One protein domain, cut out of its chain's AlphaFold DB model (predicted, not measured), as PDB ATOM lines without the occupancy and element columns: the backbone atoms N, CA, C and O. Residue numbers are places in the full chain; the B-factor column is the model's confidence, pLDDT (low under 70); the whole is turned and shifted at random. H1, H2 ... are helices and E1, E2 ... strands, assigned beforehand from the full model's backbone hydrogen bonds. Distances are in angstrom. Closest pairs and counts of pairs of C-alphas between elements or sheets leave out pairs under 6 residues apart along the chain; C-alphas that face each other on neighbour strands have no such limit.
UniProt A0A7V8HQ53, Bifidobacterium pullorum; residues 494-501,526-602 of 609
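AT A GLANCE: This is residues 494 to 501 and 526 to 602 of the 609 residues of a protein of Bifidobacterium pullorum (UniProt A0A7V8HQ53). A small antiparallel sheet of three strands, in the order E2, E1, E3, makes a wall with the helix H3 packed slantwise over the E2 and E1 part of one face. H1 meets the beginning of H3, the short H2 sits at one end of the sheet, and E3 runs on into E4 past the sheet. The printed part has 85 residues with three named helices and four named strands, in the order H1, E1, E2, H2, H3, E3, E4; its class is mixed, helices and strands, with 41 residues, under half, in named elements. It is compact, with a radius of gyration of the C-alphas of 12.0 A and spans of 33 by 32 by 21 A.

IN THESE COORDINATES: The printed part begins at Pro 494, and residues 496 to 497 pair antiparallel with residues 526 to 527 beyond a cut. H1 is residues 531 to 537, with C-alpha 531 at (21.444, 14.927, -14.988). E1, residues 544 to 549, is 17.1 A long. E2 is residues 555 to 558, 10.7 A, and H2 residues 560 to 563. H3, residues 569 to 579, is 15.2 A long, from C-alpha 569 at (19.116, 20.756, -6.984). E3, residues 593 to 598, is 16.3 A long. E4, residues 600 to 602, ends at C-alpha 602, (12.361, 41.717, -9.728).

HOW THE PARTS SIT: E1 is the inner strand of the sheet. E1 and E2 are a hairpin, antiparallel at 168 degrees, with N 545 and O 558 2.9 A apart, within hydrogen-bond range. E1 and E3 are antiparallel at 159 degrees, with N 546 and O 596 2.8 A apart, within hydrogen-bond range. H3 is on the sheet at a height of 9.2 A, over E2, at 42 degrees to it on the local plane; the closest C-alphas of H3 and E2 are those of Lys 579 and Ala 556, 6.1 A apart. E2, H2, H3 and E3 form a split strand-helix-strand unit, two strands running the same way with E1 between them, and its crossover is right-handed. H1 touches H3 at a steep tilt of 53 degrees, opposite ways, the closest C-alphas being those of Glu 535 and Pro 569, 5.4 A apart. H1 is only just not on the sheet, with 4 pairs of C-alphas within 10 A. H2 only grazes the sheet with residues 560 to 563. E4 pairs with no named strand; E3 runs on into it at 32 degrees. In H1 and H3 every O i to N i+4 pair is within hydrogen-bond range; H2 is too short for such a pair.

THE WHOLE: The C-alphas of Ser 501 and Ala 602, the two farthest apart, are 37.6 A apart. Residues 502 to 525 are not printed, and C-alphas 501 and 526 are 13.8 A apart across this cut. The link from H3 to E3, residues 580 to 592, is long. The mean pLDDT of the printed part is 84.5; residues 500 to 501, 591 and 600 to 601 are under 70.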
ATOM      1  N   PRO A 494      22.658  28.449 -22.739       86.75
ATOM      2  CA  PRO A 494      22.992  27.042 -22.554       86.75
ATOM      3  C   PRO A 494      23.896  26.822 -21.334       86.75
ATOM      4  O   PRO A 494      24.862  27.556 -21.114       86.75
ATOM      5  N   ILE A 495      23.622  25.781 -20.548       88.25
ATOM      6  CA  ILE A 495      24.474  25.425 -19.408       88.25
ATOM      7  C   ILE A 495      25.686  24.644 -19.921       88.25
ATOM      8  O   ILE A 495      25.558  23.513 -20.392       88.25
ATOM      9  N   MET A 496      26.861  25.264 -19.804       85.06
ATOM     10  CA  MET A 496      28.143  24.709 -20.233       85.06
ATOM     11  C   MET A 496      28.955  24.221 -19.027       85.06
ATOM     12  O   MET A 496      29.070  24.934 -18.027       85.06
ATOM     13  N   VAL A 497      29.538  23.029 -19.127       84.06
ATOM     14  CA  VAL A 497      30.353  22.383 -18.090       84.06
ATOM     15  C   VAL A 497      31.737  22.015 -18.629       84.06
ATOM     16  O   VAL A 497      31.913  21.739 -19.818       84.06
ATOM     17  N   ALA A 498      32.739  22.046 -17.749       75.25
ATOM     18  CA  ALA A 498      34.080  21.559 -18.055       75.25
ATOM     19  C   ALA A 498      34.117  20.018 -17.997       75.25
ATOM     20  O   ALA A 498      33.333  19.428 -17.242       75.25
ATOM     21  N   PRO A 499      35.011  19.360 -18.759       71.06
ATOM     22  CA  PRO A 499      35.268  17.931 -18.607       71.06
ATOM     23  C   PRO A 499      35.601  17.604 -17.147       71.06
ATOM     24  O   PRO A 499      36.346  18.337 -16.495       71.06
ATOM     25  N   ALA A 500      35.036  16.523 -16.610       61.06
ATOM     26  CA  ALA A 500      35.464  16.030 -15.307       61.06
ATOM     27  C   ALA A 500      36.952  15.651 -15.388       61.06
ATOM     28  O   ALA A 500      37.338  14.837 -16.221       61.06
ATOM     29  N   SER A 501      37.789  16.248 -14.536       47.75
ATOM     30  CA  SER A 501      39.157  15.767 -14.352       47.75
ATOM     31  C   SER A 501      39.100  14.350 -13.782       47.75
ATOM     32  O   SER A 501      38.378  14.138 -12.805       47.75
ATOM     33  N   HIS A 526      31.587  22.086 -22.745       82.50
ATOM     34  CA  HIS A 526      30.528  21.402 -23.489       82.50
ATOM     35  C   HIS A 526      29.156  21.585 -22.819       82.50
ATOM     36  O   HIS A 526      29.100  21.786 -21.607       82.50
ATOM     37  N   PRO A 527      28.038  21.528 -23.570       87.12
ATOM     38  CA  PRO A 527      26.704  21.559 -22.974       87.12
ATOM     39  C   PRO A 527      26.496  20.356 -22.053       87.12
ATOM     40  O   PRO A 527      26.992  19.277 -22.375       87.12
ATOM     41  N   VAL A 528      25.740  20.522 -20.963       89.50
ATOM     42  CA  VAL A 528      25.424  19.425 -20.028       89.50
ATOM     43  C   VAL A 528      24.874  18.193 -20.753       89.50
ATOM     44  O   VAL A 528      23.947  18.282 -21.564       89.50
ATOM     45  N   ARG A 529      25.447  17.025 -20.461       88.69
ATOM     46  CA  ARG A 529      25.118  15.758 -21.129       88.69
ATOM     47  C   ARG A 529      24.373  14.787 -20.240       88.69
ATOM     48  O   ARG A 529      23.777  13.871 -20.790       88.69
ATOM     49  N   SER A 530      24.400  14.990 -18.925       90.19
ATOM     50  CA  SER A 530      23.716  14.149 -17.943       90.19
ATOM     51  C   SER A 530      23.020  14.971 -16.868       90.19
ATOM     52  O   SER A 530      23.335  16.146 -16.642       90.19
ATOM     53  N   ARG A 531      22.104  14.327 -16.145       91.25
ATOM     54  CA  ARG A 531      21.444  14.927 -14.988       91.25
ATOM     55  C   ARG A 531      22.430  15.312 -13.888       91.25
ATOM     56  O   ARG A 531      22.299  16.383 -13.304       91.25
ATOM     57  N   ALA A 532      23.423  14.468 -13.618       89.50
ATOM     58  CA  ALA A 532      24.415  14.718 -12.573       89.50
ATOM     59  C   ALA A 532      25.279  15.958 -12.871       89.50
ATOM     60  O   ALA A 532      25.599  16.736 -11.971       89.50
ATOM     61  N   GLU A 533      25.635  16.177 -14.140       90.81
ATOM     62  CA  GLU A 533      26.321  17.401 -14.569       90.81
ATOM     63  C   GLU A 533      25.446  18.639 -14.390       90.81
ATOM     64  O   GLU A 533      25.931  19.650 -13.884       90.81
ATOM     65  N   LEU A 534      24.165  18.550 -14.761       91.75
ATOM     66  CA  LEU A 534      23.210  19.637 -14.576       91.75
ATOM     67  C   LEU A 534      23.059  20.003 -13.096       91.75
ATOM     68  O   LEU A 534      23.226  21.166 -12.741       91.75
ATOM     69  N   GLU A 535      22.782  19.026 -12.232       93.50
ATOM     70  CA  GLU A 535      22.566  19.250 -10.796       93.50
ATOM     71  C   GLU A 535      23.776  19.914 -10.124       93.50
ATOM     72  O   GLU A 535      23.604  20.790  -9.280       93.50
ATOM     73  N   ARG A 536      24.995  19.555 -10.545       89.94
ATOM     74  CA  ARG A 536      26.247  20.162 -10.068       89.94
ATOM     75  C   ARG A 536      26.488  21.572 -10.620       89.94
ATOM     76  O   ARG A 536      27.177  22.360  -9.979       89.94
ATOM     77  N   ALA A 537      25.969  21.882 -11.807       87.56
ATOM     78  CA  ALA A 537      26.164  23.171 -12.469       87.56
ATOM     79  C   ALA A 537      25.157  24.255 -12.033       87.56
ATOM     80  O   ALA A 537      25.407  25.442 -12.269       87.56
ATOM     81  N   LEU A 538      24.026  23.863 -11.434       88.06
ATOM     82  CA  LEU A 538      22.970  24.773 -10.988       88.06
ATOM     83  C   LEU A 538      23.362  25.568  -9.741       88.06
ATOM     84  O   LEU A 538      24.051  25.083  -8.845       88.06
ATOM     85  N   ARG A 539      22.853  26.798  -9.671       85.00
ATOM     86  CA  ARG A 539      23.036  27.722  -8.547       85.00
ATOM     87  C   ARG A 539      21.685  27.944  -7.850       85.00
ATOM     88  O   ARG A 539      20.875  28.723  -8.370       85.00
ATOM     89  N   PRO A 540      21.429  27.283  -6.704       83.06
ATOM     90  CA  PRO A 540      20.200  27.473  -5.937       83.06
ATOM     91  C   PRO A 540      19.924  28.942  -5.612       83.06
ATOM     92  O   PRO A 540      20.849  29.708  -5.339       83.06
ATOM     93  N   GLY A 541      18.653  29.343  -5.682       70.50
ATOM     94  CA  GLY A 541      18.194  30.716  -5.437       70.50
ATOM     95  C   GLY A 541      18.556  31.727  -6.532       70.50
ATOM     96  O   GLY A 541      18.251  32.909  -6.398       70.50
ATOM     97  N   ARG A 542      19.213  31.291  -7.615       73.56
ATOM     98  CA  ARG A 542      19.705  32.174  -8.683       73.56
ATOM     99  C   ARG A 542      19.245  31.745 -10.067       73.56
ATOM    100  O   ARG A 542      18.800  32.587 -10.842       73.56
ATOM    101  N   ASP A 543      19.380  30.463 -10.388       79.50
ATOM    102  CA  ASP A 543      19.117  29.973 -11.740       79.50
ATOM    103  C   ASP A 543      17.629  29.661 -11.938       79.50
ATOM    104  O   ASP A 543      17.075  28.780 -11.285       79.50
ATOM    105  N   GLY A 544      16.992  30.342 -12.888       85.38
ATOM    106  CA  GLY A 544      15.819  29.823 -13.578       85.38
ATOM    107  C   GLY A 544      16.283  28.781 -14.590       85.38
ATOM    108  O   GLY A 544      17.338  28.947 -15.202       85.38
ATOM    109  N   LEU A 545      15.537  27.693 -14.749       92.19
ATOM    110  CA  LEU A 545      15.959  26.546 -15.554       92.19
ATOM    111  C   LEU A 545      14.898  26.195 -16.584       92.19
ATOM    112  O   LEU A 545      13.763  25.901 -16.219       92.19
ATOM    113  N   ILE A 546      15.305  26.154 -17.851       88.75
ATOM    114  CA  ILE A 546      14.529  25.624 -18.969       88.75
ATOM    115  C   ILE A 546      15.120  24.273 -19.354       88.75
ATOM    116  O   ILE A 546      16.321  24.171 -19.614       88.75
ATOM    117  N   ILE A 547      14.263  23.260 -19.437       92.38
ATOM    118  CA  ILE A 547      14.599  21.968 -20.034       92.38
ATOM    119  C   ILE A 547      13.748  21.741 -21.277       92.38
ATOM    120  O   ILE A 547      12.554  22.051 -21.287       92.38
ATOM    121  N   GLU A 548      14.364  21.198 -22.318       91.81
ATOM    122  CA  GLU A 548      13.703  20.886 -23.582       91.81
ATOM    123  C   GLU A 548      14.288  19.606 -24.182       91.81
ATOM    124  O   GLU A 548      15.503  19.485 -24.340       91.81
ATOM    125  N   ASP A 549      13.440  18.643 -24.535       89.94
ATOM    126  CA  ASP A 549      13.884  17.453 -25.256       89.94
ATOM    127  C   ASP A 549      14.228  17.764 -26.724       89.94
ATOM    128  O   ASP A 549      13.764  18.741 -27.312       89.94
ATOM    129  N   ARG A 550      15.007  16.895 -27.380       83.62
ATOM    130  CA  ARG A 550      15.361  17.073 -28.804       83.62
ATOM    131  C   ARG A 550      14.161  17.227 -29.740       83.62
ATOM    132  O   ARG A 550      14.311  17.842 -30.794       83.62
ATOM    133  N   SER A 551      13.008  16.643 -29.397       80.75
ATOM    134  CA  SER A 551      11.805  16.740 -30.227       80.75
ATOM    135  C   SER A 551      10.994  18.020 -29.996       80.75
ATOM    136  O   SER A 551      10.059  18.268 -30.754       80.75
ATOM    137  N   GLY A 552      11.339  18.822 -28.980       80.94
ATOM    138  CA  GLY A 552      10.619  20.030 -28.574       80.94
ATOM    139  C   GLY A 552       9.225  19.763 -27.991       80.94
ATOM    140  O   GLY A 552       8.475  20.704 -27.740       80.94
ATOM    141  N   ARG A 553       8.847  18.492 -27.794       84.81
ATOM    142  CA  ARG A 553       7.530  18.084 -27.275       84.81
ATOM    143  C   ARG A 553       7.462  18.150 -25.756       84.81
ATOM    144  O   ARG A 553       6.379  18.345 -25.212       84.81
ATOM    145  N   HIS A 554       8.598  17.987 -25.088       87.19
ATOM    146  CA  HIS A 554       8.717  18.027 -23.641       87.19
ATOM    147  C   HIS A 554       9.551  19.233 -23.254       87.19
ATOM    148  O   HIS A 554      10.777  19.223 -23.365       87.19
ATOM    149  N   ARG A 555       8.862  20.281 -22.805       90.25
ATOM    150  CA  ARG A 555       9.480  21.533 -22.388       90.25
ATOM    151  C   ARG A 555       8.857  22.025 -21.095       90.25
ATOM    152  O   ARG A 555       7.634  22.081 -20.980       90.25
ATOM    153  N   ALA A 556       9.691  22.415 -20.140       87.94
ATOM    154  CA  ALA A 556       9.240  23.076 -18.923       87.94
ATOM    155  C   ALA A 556      10.257  24.104 -18.441       87.94
ATOM    156  O   ALA A 556      11.435  24.052 -18.796       87.94
ATOM    157  N   THR A 557       9.778  25.016 -17.597       88.00
ATOM    158  CA  THR A 557      10.624  25.967 -16.884       88.00
ATOM    159  C   THR A 557      10.284  26.039 -15.396       88.00
ATOM    160  O   THR A 557       9.119  25.857 -15.006       88.00
ATOM    161  N   PHE A 558      11.288  26.376 -14.591       87.56
ATOM    162  CA  PHE A 558      11.128  26.928 -13.250       87.56
ATOM    163  C   PHE A 558      11.827  28.279 -13.133       87.56
ATOM    164  O   PHE A 558      12.944  28.460 -13.612       87.56
ATOM    165  N   LEU A 559      11.153  29.213 -12.459       80.69
ATOM    166  CA  LEU A 559      11.715  30.503 -12.069       80.69
ATOM    167  C   LEU A 559      12.650  30.333 -10.858       80.69
ATOM    168  O   LEU A 559      12.459  29.387 -10.088       80.69
ATOM    169  N   PRO A 560      13.595  31.265 -10.629       74.38
ATOM    170  CA  PRO A 560      14.472  31.228  -9.457       74.38
ATOM    171  C   PRO A 560      13.733  31.161  -8.107       74.38
ATOM    172  O   PRO A 560      14.225  30.545  -7.172       74.38
ATOM    173  N   GLN A 561      12.534  31.738  -7.998       72.06
ATOM    174  CA  GLN A 561      11.736  31.728  -6.760       72.06
ATOM    175  C   GLN A 561      11.349  30.306  -6.306       72.06
ATOM    176  O   GLN A 561      11.205  30.050  -5.118       72.06
ATOM    177  N   VAL A 562      11.265  29.336  -7.227       79.25
ATOM    178  CA  VAL A 562      10.914  27.938  -6.898       79.25
ATOM    179  C   VAL A 562      11.980  27.264  -6.018       79.25
ATOM    180  O   VAL A 562      11.697  26.268  -5.355       79.25
ATOM    181  N   TRP A 563      13.203  27.806  -5.967       77.44
ATOM    182  CA  TRP A 563      14.249  27.326  -5.058       77.44
ATOM    183  C   TRP A 563      13.898  27.500  -3.574       77.44
ATOM    184  O   TRP A 563      14.480  26.798  -2.753       77.44
ATOM    185  N   GLU A 564      12.965  28.390  -3.220       74.62
ATOM    186  CA  GLU A 564      12.505  28.560  -1.834       74.62
ATOM    187  C   GLU A 564      11.760  27.312  -1.337       74.62
ATOM    188  O   GLU A 564      12.023  26.826  -0.237       74.62
ATOM    189  N   ASP A 565      10.913  26.731  -2.192       78.56
ATOM    190  CA  ASP A 565      10.193  25.486  -1.904       78.56
ATOM    191  C   ASP A 565      11.052  24.236  -2.167       78.56
ATOM    192  O   ASP A 565      10.901  23.204  -1.506       78.56
ATOM    193  N   LEU A 566      11.950  24.304  -3.157       90.00
ATOM    194  CA  LEU A 566      12.789  23.193  -3.622       90.00
ATOM    195  C   LEU A 566      14.284  23.569  -3.592       90.00
ATOM    196  O   LEU A 566      14.897  23.702  -4.653       90.00
ATOM    197  N   PRO A 567      14.909  23.700  -2.407       85.19
ATOM    198  CA  PRO A 567      16.285  24.197  -2.283       85.19
ATOM    199  C   PRO A 567      17.352  23.207  -2.771       85.19
ATOM    200  O   PRO A 567      18.471  23.599  -3.098       85.19
ATOM    201  N   GLU A 568      17.026  21.913  -2.830       90.19
ATOM    202  CA  GLU A 568      17.944  20.859  -3.267       90.19
ATOM    203  C   GLU A 568      17.924  20.709  -4.804       90.19
ATOM    204  O   GLU A 568      16.874  20.354  -5.353       90.19
ATOM    205  N   PRO A 569      19.063  20.865  -5.519       91.94
ATOM    206  CA  PRO A 569      19.116  20.756  -6.984       91.94
ATOM    207  C   PRO A 569      18.505  19.474  -7.540       91.94
ATOM    208  O   PRO A 569      17.788  19.500  -8.539       91.94
ATOM    209  N   HIS A 570      18.715  18.356  -6.846       93.12
ATOM    210  CA  HIS A 570      18.158  17.068  -7.235       93.12
ATOM    211  C   HIS A 570      16.623  17.057  -7.236       93.12
ATOM    212  O   HIS A 570      15.992  16.551  -8.168       93.12
ATOM    213  N   ARG A 571      16.006  17.643  -6.200       92.06
ATOM    214  CA  ARG A 571      14.547  17.779  -6.077       92.06
ATOM    215  C   ARG A 571      14.013  18.770  -7.101       92.06
ATOM    216  O   ARG A 571      13.001  18.475  -7.736       92.06
ATOM    217  N   PHE A 572      14.696  19.896  -7.278       93.50
ATOM    218  CA  PHE A 572      14.340  20.935  -8.238       93.50
ATOM    219  C   PHE A 572      14.271  20.376  -9.668       93.50
ATOM    220  O   PHE A 572      13.237  20.481 -10.332       93.50
ATOM    221  N   VAL A 573      15.321  19.674 -10.112       93.94
ATOM    222  CA  VAL A 573      15.375  19.037 -11.438       93.94
ATOM    223  C   VAL A 573      14.327  17.928 -11.573       93.94
ATOM    224  O   VAL A 573      13.643  17.866 -12.593       93.94
ATOM    225  N   ALA A 574      14.131  17.087 -10.550       92.69
ATOM    226  CA  ALA A 574      13.118  16.025 -10.576       92.69
ATOM    227  C   ALA A 574      11.695  16.567 -10.806       92.69
ATOM    228  O   ALA A 574      10.948  16.032 -11.627       92.69
ATOM    229  N   HIS A 575      11.325  17.637 -10.094       93.69
ATOM    230  CA  HIS A 575      10.009  18.264 -10.233       93.69
ATOM    231  C   HIS A 575       9.863  18.971 -11.580       93.69
ATOM    232  O   HIS A 575       8.786  18.929 -12.178       93.69
ATOM    233  N   LEU A 576      10.941  19.566 -12.094       92.31
ATOM    234  CA  LEU A 576      10.925  20.197 -13.407       92.31
ATOM    235  C   LEU A 576      10.747  19.168 -14.536       92.31
ATOM    236  O   LEU A 576       9.952  19.394 -15.445       92.31
ATOM    237  N   LEU A 577      11.421  18.015 -14.453       91.88
ATOM    238  CA  LEU A 577      11.242  16.895 -15.387       91.88
ATOM    239  C   LEU A 577       9.799  16.383 -15.369       91.88
ATOM    240  O   LEU A 577       9.180  16.258 -16.426       91.88
ATOM    241  N   ALA A 578       9.235  16.170 -14.176       90.62
ATOM    242  CA  ALA A 578       7.836  15.775 -14.030       90.62
ATOM    243  C   ALA A 578       6.887  16.804 -14.665       90.62
ATOM    244  O   ALA A 578       5.949  16.435 -15.374       90.62
ATOM    245  N   LYS A 579       7.169  18.100 -14.481       88.81
ATOM    246  CA  LYS A 579       6.420  19.198 -15.104       88.81
ATOM    247  C   LYS A 579       6.540  19.214 -16.633       88.81
ATOM    248  O   LYS A 579       5.573  19.565 -17.300       88.81
ATOM    249  N   ALA A 580       7.675  18.794 -17.193       88.44
ATOM    250  CA  ALA A 580       7.858  18.610 -18.637       88.44
ATOM    251  C   ALA A 580       7.154  17.353 -19.191       88.44
ATOM    252  O   ALA A 580       7.218  17.089 -20.394       88.44
ATOM    253  N   GLY A 581       6.499  16.557 -18.338       89.94
ATOM    254  CA  GLY A 581       5.909  15.272 -18.714       89.94
ATOM    255  C   GLY A 581       6.941  14.156 -18.900       89.94
ATOM    256  O   GLY A 581       6.641  13.156 -19.549       89.94
ATOM    257  N   LEU A 582       8.150  14.326 -18.357       90.44
ATOM    258  CA  LEU A 582       9.216  13.325 -18.347       90.44
ATOM    259  C   LEU A 582       9.247  12.592 -16.992       90.44
ATOM    260  O   LEU A 582       8.808  13.144 -15.981       90.44
ATOM    261  N   PRO A 583       9.775  11.355 -16.921       90.88
ATOM    262  CA  PRO A 583       9.946  10.669 -15.643       90.88
ATOM    263  C   PRO A 583      10.805  11.496 -14.676       90.88
ATOM    264  O   PRO A 583      11.893  11.941 -15.030       90.88
ATOM    265  N   ALA A 584      10.363  11.653 -13.425       89.88
ATOM    266  CA  ALA A 584      11.093  12.425 -12.412       89.88
ATOM    267  C   ALA A 584      12.488  11.853 -12.096       89.88
ATOM    268  O   ALA A 584      13.347  12.566 -11.584       89.88
ATOM    269  N   SER A 585      12.714  10.570 -12.394       88.56
ATOM    270  CA  SER A 585      13.995   9.863 -12.272       88.56
ATOM    271  C   SER A 585      14.766   9.774 -13.593       88.56
ATOM    272  O   SER A 585      15.725   9.012 -13.670       88.56
ATOM    273  N   ALA A 586      14.325  10.469 -14.649       86.06
ATOM    274  CA  ALA A 586      14.991  10.426 -15.942       86.06
ATOM    275  C   ALA A 586      16.431  10.940 -15.822       86.06
ATOM    276  O   ALA A 586      16.703  11.914 -15.116       86.06
ATOM    277  N   ASP A 587      17.318  10.261 -16.534       86.31
ATOM    278  CA  ASP A 587      18.690  10.664 -16.810       86.31
ATOM    279  C   ASP A 587      18.901  10.541 -18.322       86.31
ATOM    280  O   ASP A 587      18.121   9.874 -19.010       86.31
ATOM    281  N   TRP A 588      19.920  11.207 -18.847       86.75
ATOM    282  CA  TRP A 588      20.175  11.277 -20.279       86.75
ATOM    283  C   TRP A 588      21.667  11.256 -20.581       86.75
ATOM    284  O   TRP A 588      22.508  11.428 -19.697       86.75
ATOM    285  N   ARG A 589      21.994  11.005 -21.851       77.31
ATOM    286  CA  ARG A 589      23.359  11.103 -22.375       77.31
ATOM    287  C   ARG A 589      23.375  11.984 -23.617       77.31
ATOM    288  O   ARG A 589      22.382  12.103 -24.327       77.31
ATOM    289  N   ASP A 590      24.509  12.631 -23.862       70.94
ATOM    290  CA  ASP A 590      24.820  13.324 -25.118       70.94
ATOM    291  C   ASP A 590      23.777  14.359 -25.591       70.94
ATOM    292  O   ASP A 590      23.476  14.468 -26.779       70.94
ATOM    293  N   GLY A 591      23.225  15.168 -24.682       68.88
ATOM    294  CA  GLY A 591      22.384  16.317 -25.052       68.88
ATOM    295  C   GLY A 591      21.008  15.942 -25.621       68.88
ATOM    296  O   GLY A 591      20.482  16.623 -26.504       68.88
ATOM    297  N   GLU A 592      20.424  14.829 -25.173       83.12
ATOM    298  CA  GLU A 592      19.008  14.492 -25.413       83.12
ATOM    299  C   GLU A 592      18.042  15.506 -24.781       83.12
ATOM    300  O   GLU A 592      16.967  15.752 -25.332       83.12
ATOM    301  N   ILE A 593      18.457  16.125 -23.673       89.06
ATOM    302  CA  ILE A 593      17.772  17.245 -23.033       89.06
ATOM    303  C   ILE A 593      18.683  18.468 -23.100       89.06
ATOM    304  O   ILE A 593      19.783  18.480 -22.543       89.06
ATOM    305  N   ARG A 594      18.219  19.513 -23.785       90.25
ATOM    306  CA  ARG A 594      18.843  20.835 -23.771       90.25
ATOM    307  C   ARG A 594      18.460  21.540 -22.480       90.25
ATOM    308  O   ARG A 594      17.280  21.622 -22.146       90.25
ATOM    309  N   CYS A 595      19.465  22.051 -21.779       92.12
ATOM    310  CA  CYS A 595      19.279  22.788 -20.539       92.12
ATOM    311  C   CYS A 595      19.829  24.200 -20.711       92.12
ATOM    312  O   CYS A 595      21.020  24.376 -20.985       92.12
ATOM    313  N   SER A 596      18.964  25.186 -20.513       87.69
ATOM    314  CA  SER A 596      19.343  26.594 -20.505       87.69
ATOM    315  C   SER A 596      18.986  27.204 -19.163       87.69
ATOM    316  O   SER A 596      17.949  26.875 -18.586       87.69
ATOM    317  N   ARG A 597      19.827  28.109 -18.673       88.69
ATOM    318  CA  ARG A 597      19.544  28.893 -17.472       88.69
ATOM    319  C   ARG A 597      19.278  30.344 -17.819       88.69
ATOM    320  O   ARG A 597      19.800  30.855 -18.803       88.69
ATOM    321  N   TYR A 598      18.504  31.002 -16.978       78.12
ATOM    322  CA  TYR A 598      18.287  32.440 -17.024       78.12
ATOM    323  C   TYR A 598      18.202  32.989 -15.601       78.12
ATOM    324  O   TYR A 598      18.041  32.233 -14.642       78.12
ATOM    325  N   THR A 599      18.324  34.299 -15.449       73.69
ATOM    326  CA  THR A 599      18.142  35.003 -14.174       73.69
ATOM    327  C   THR A 599      16.938  35.933 -14.245       73.69
ATOM    328  O   THR A 599      16.460  36.260 -15.331       73.69
ATOM    329  N   VAL A 600      16.433  36.344 -13.081       69.56
ATOM    330  CA  VAL A 600      15.307  37.279 -12.958       69.56
ATOM    331  C   VAL A 600      15.726  38.454 -12.084       69.56
ATOM    332  O   VAL A 600      16.252  38.246 -10.993       69.56
ATOM    333  N   ALA A 601      15.462  39.674 -12.552       68.88
ATOM    334  CA  ALA A 601      15.528  40.895 -11.756       68.88
ATOM    335  C   ALA A 601      14.102  41.379 -11.457       68.88
ATOM    336  O   ALA A 601      13.398  41.796 -12.377       68.88
ATOM    337  N   ALA A 602      13.689  41.310 -10.189       70.06
ATOM    338  CA  ALA A 602      12.361  41.717  -9.728       70.06
ATOM    339  C   ALA A 602      12.399  43.103  -9.066       70.06
ATOM    340  O   ALA A 602      13.297  43.406  -8.276       70.06
TER     341      ALA A 602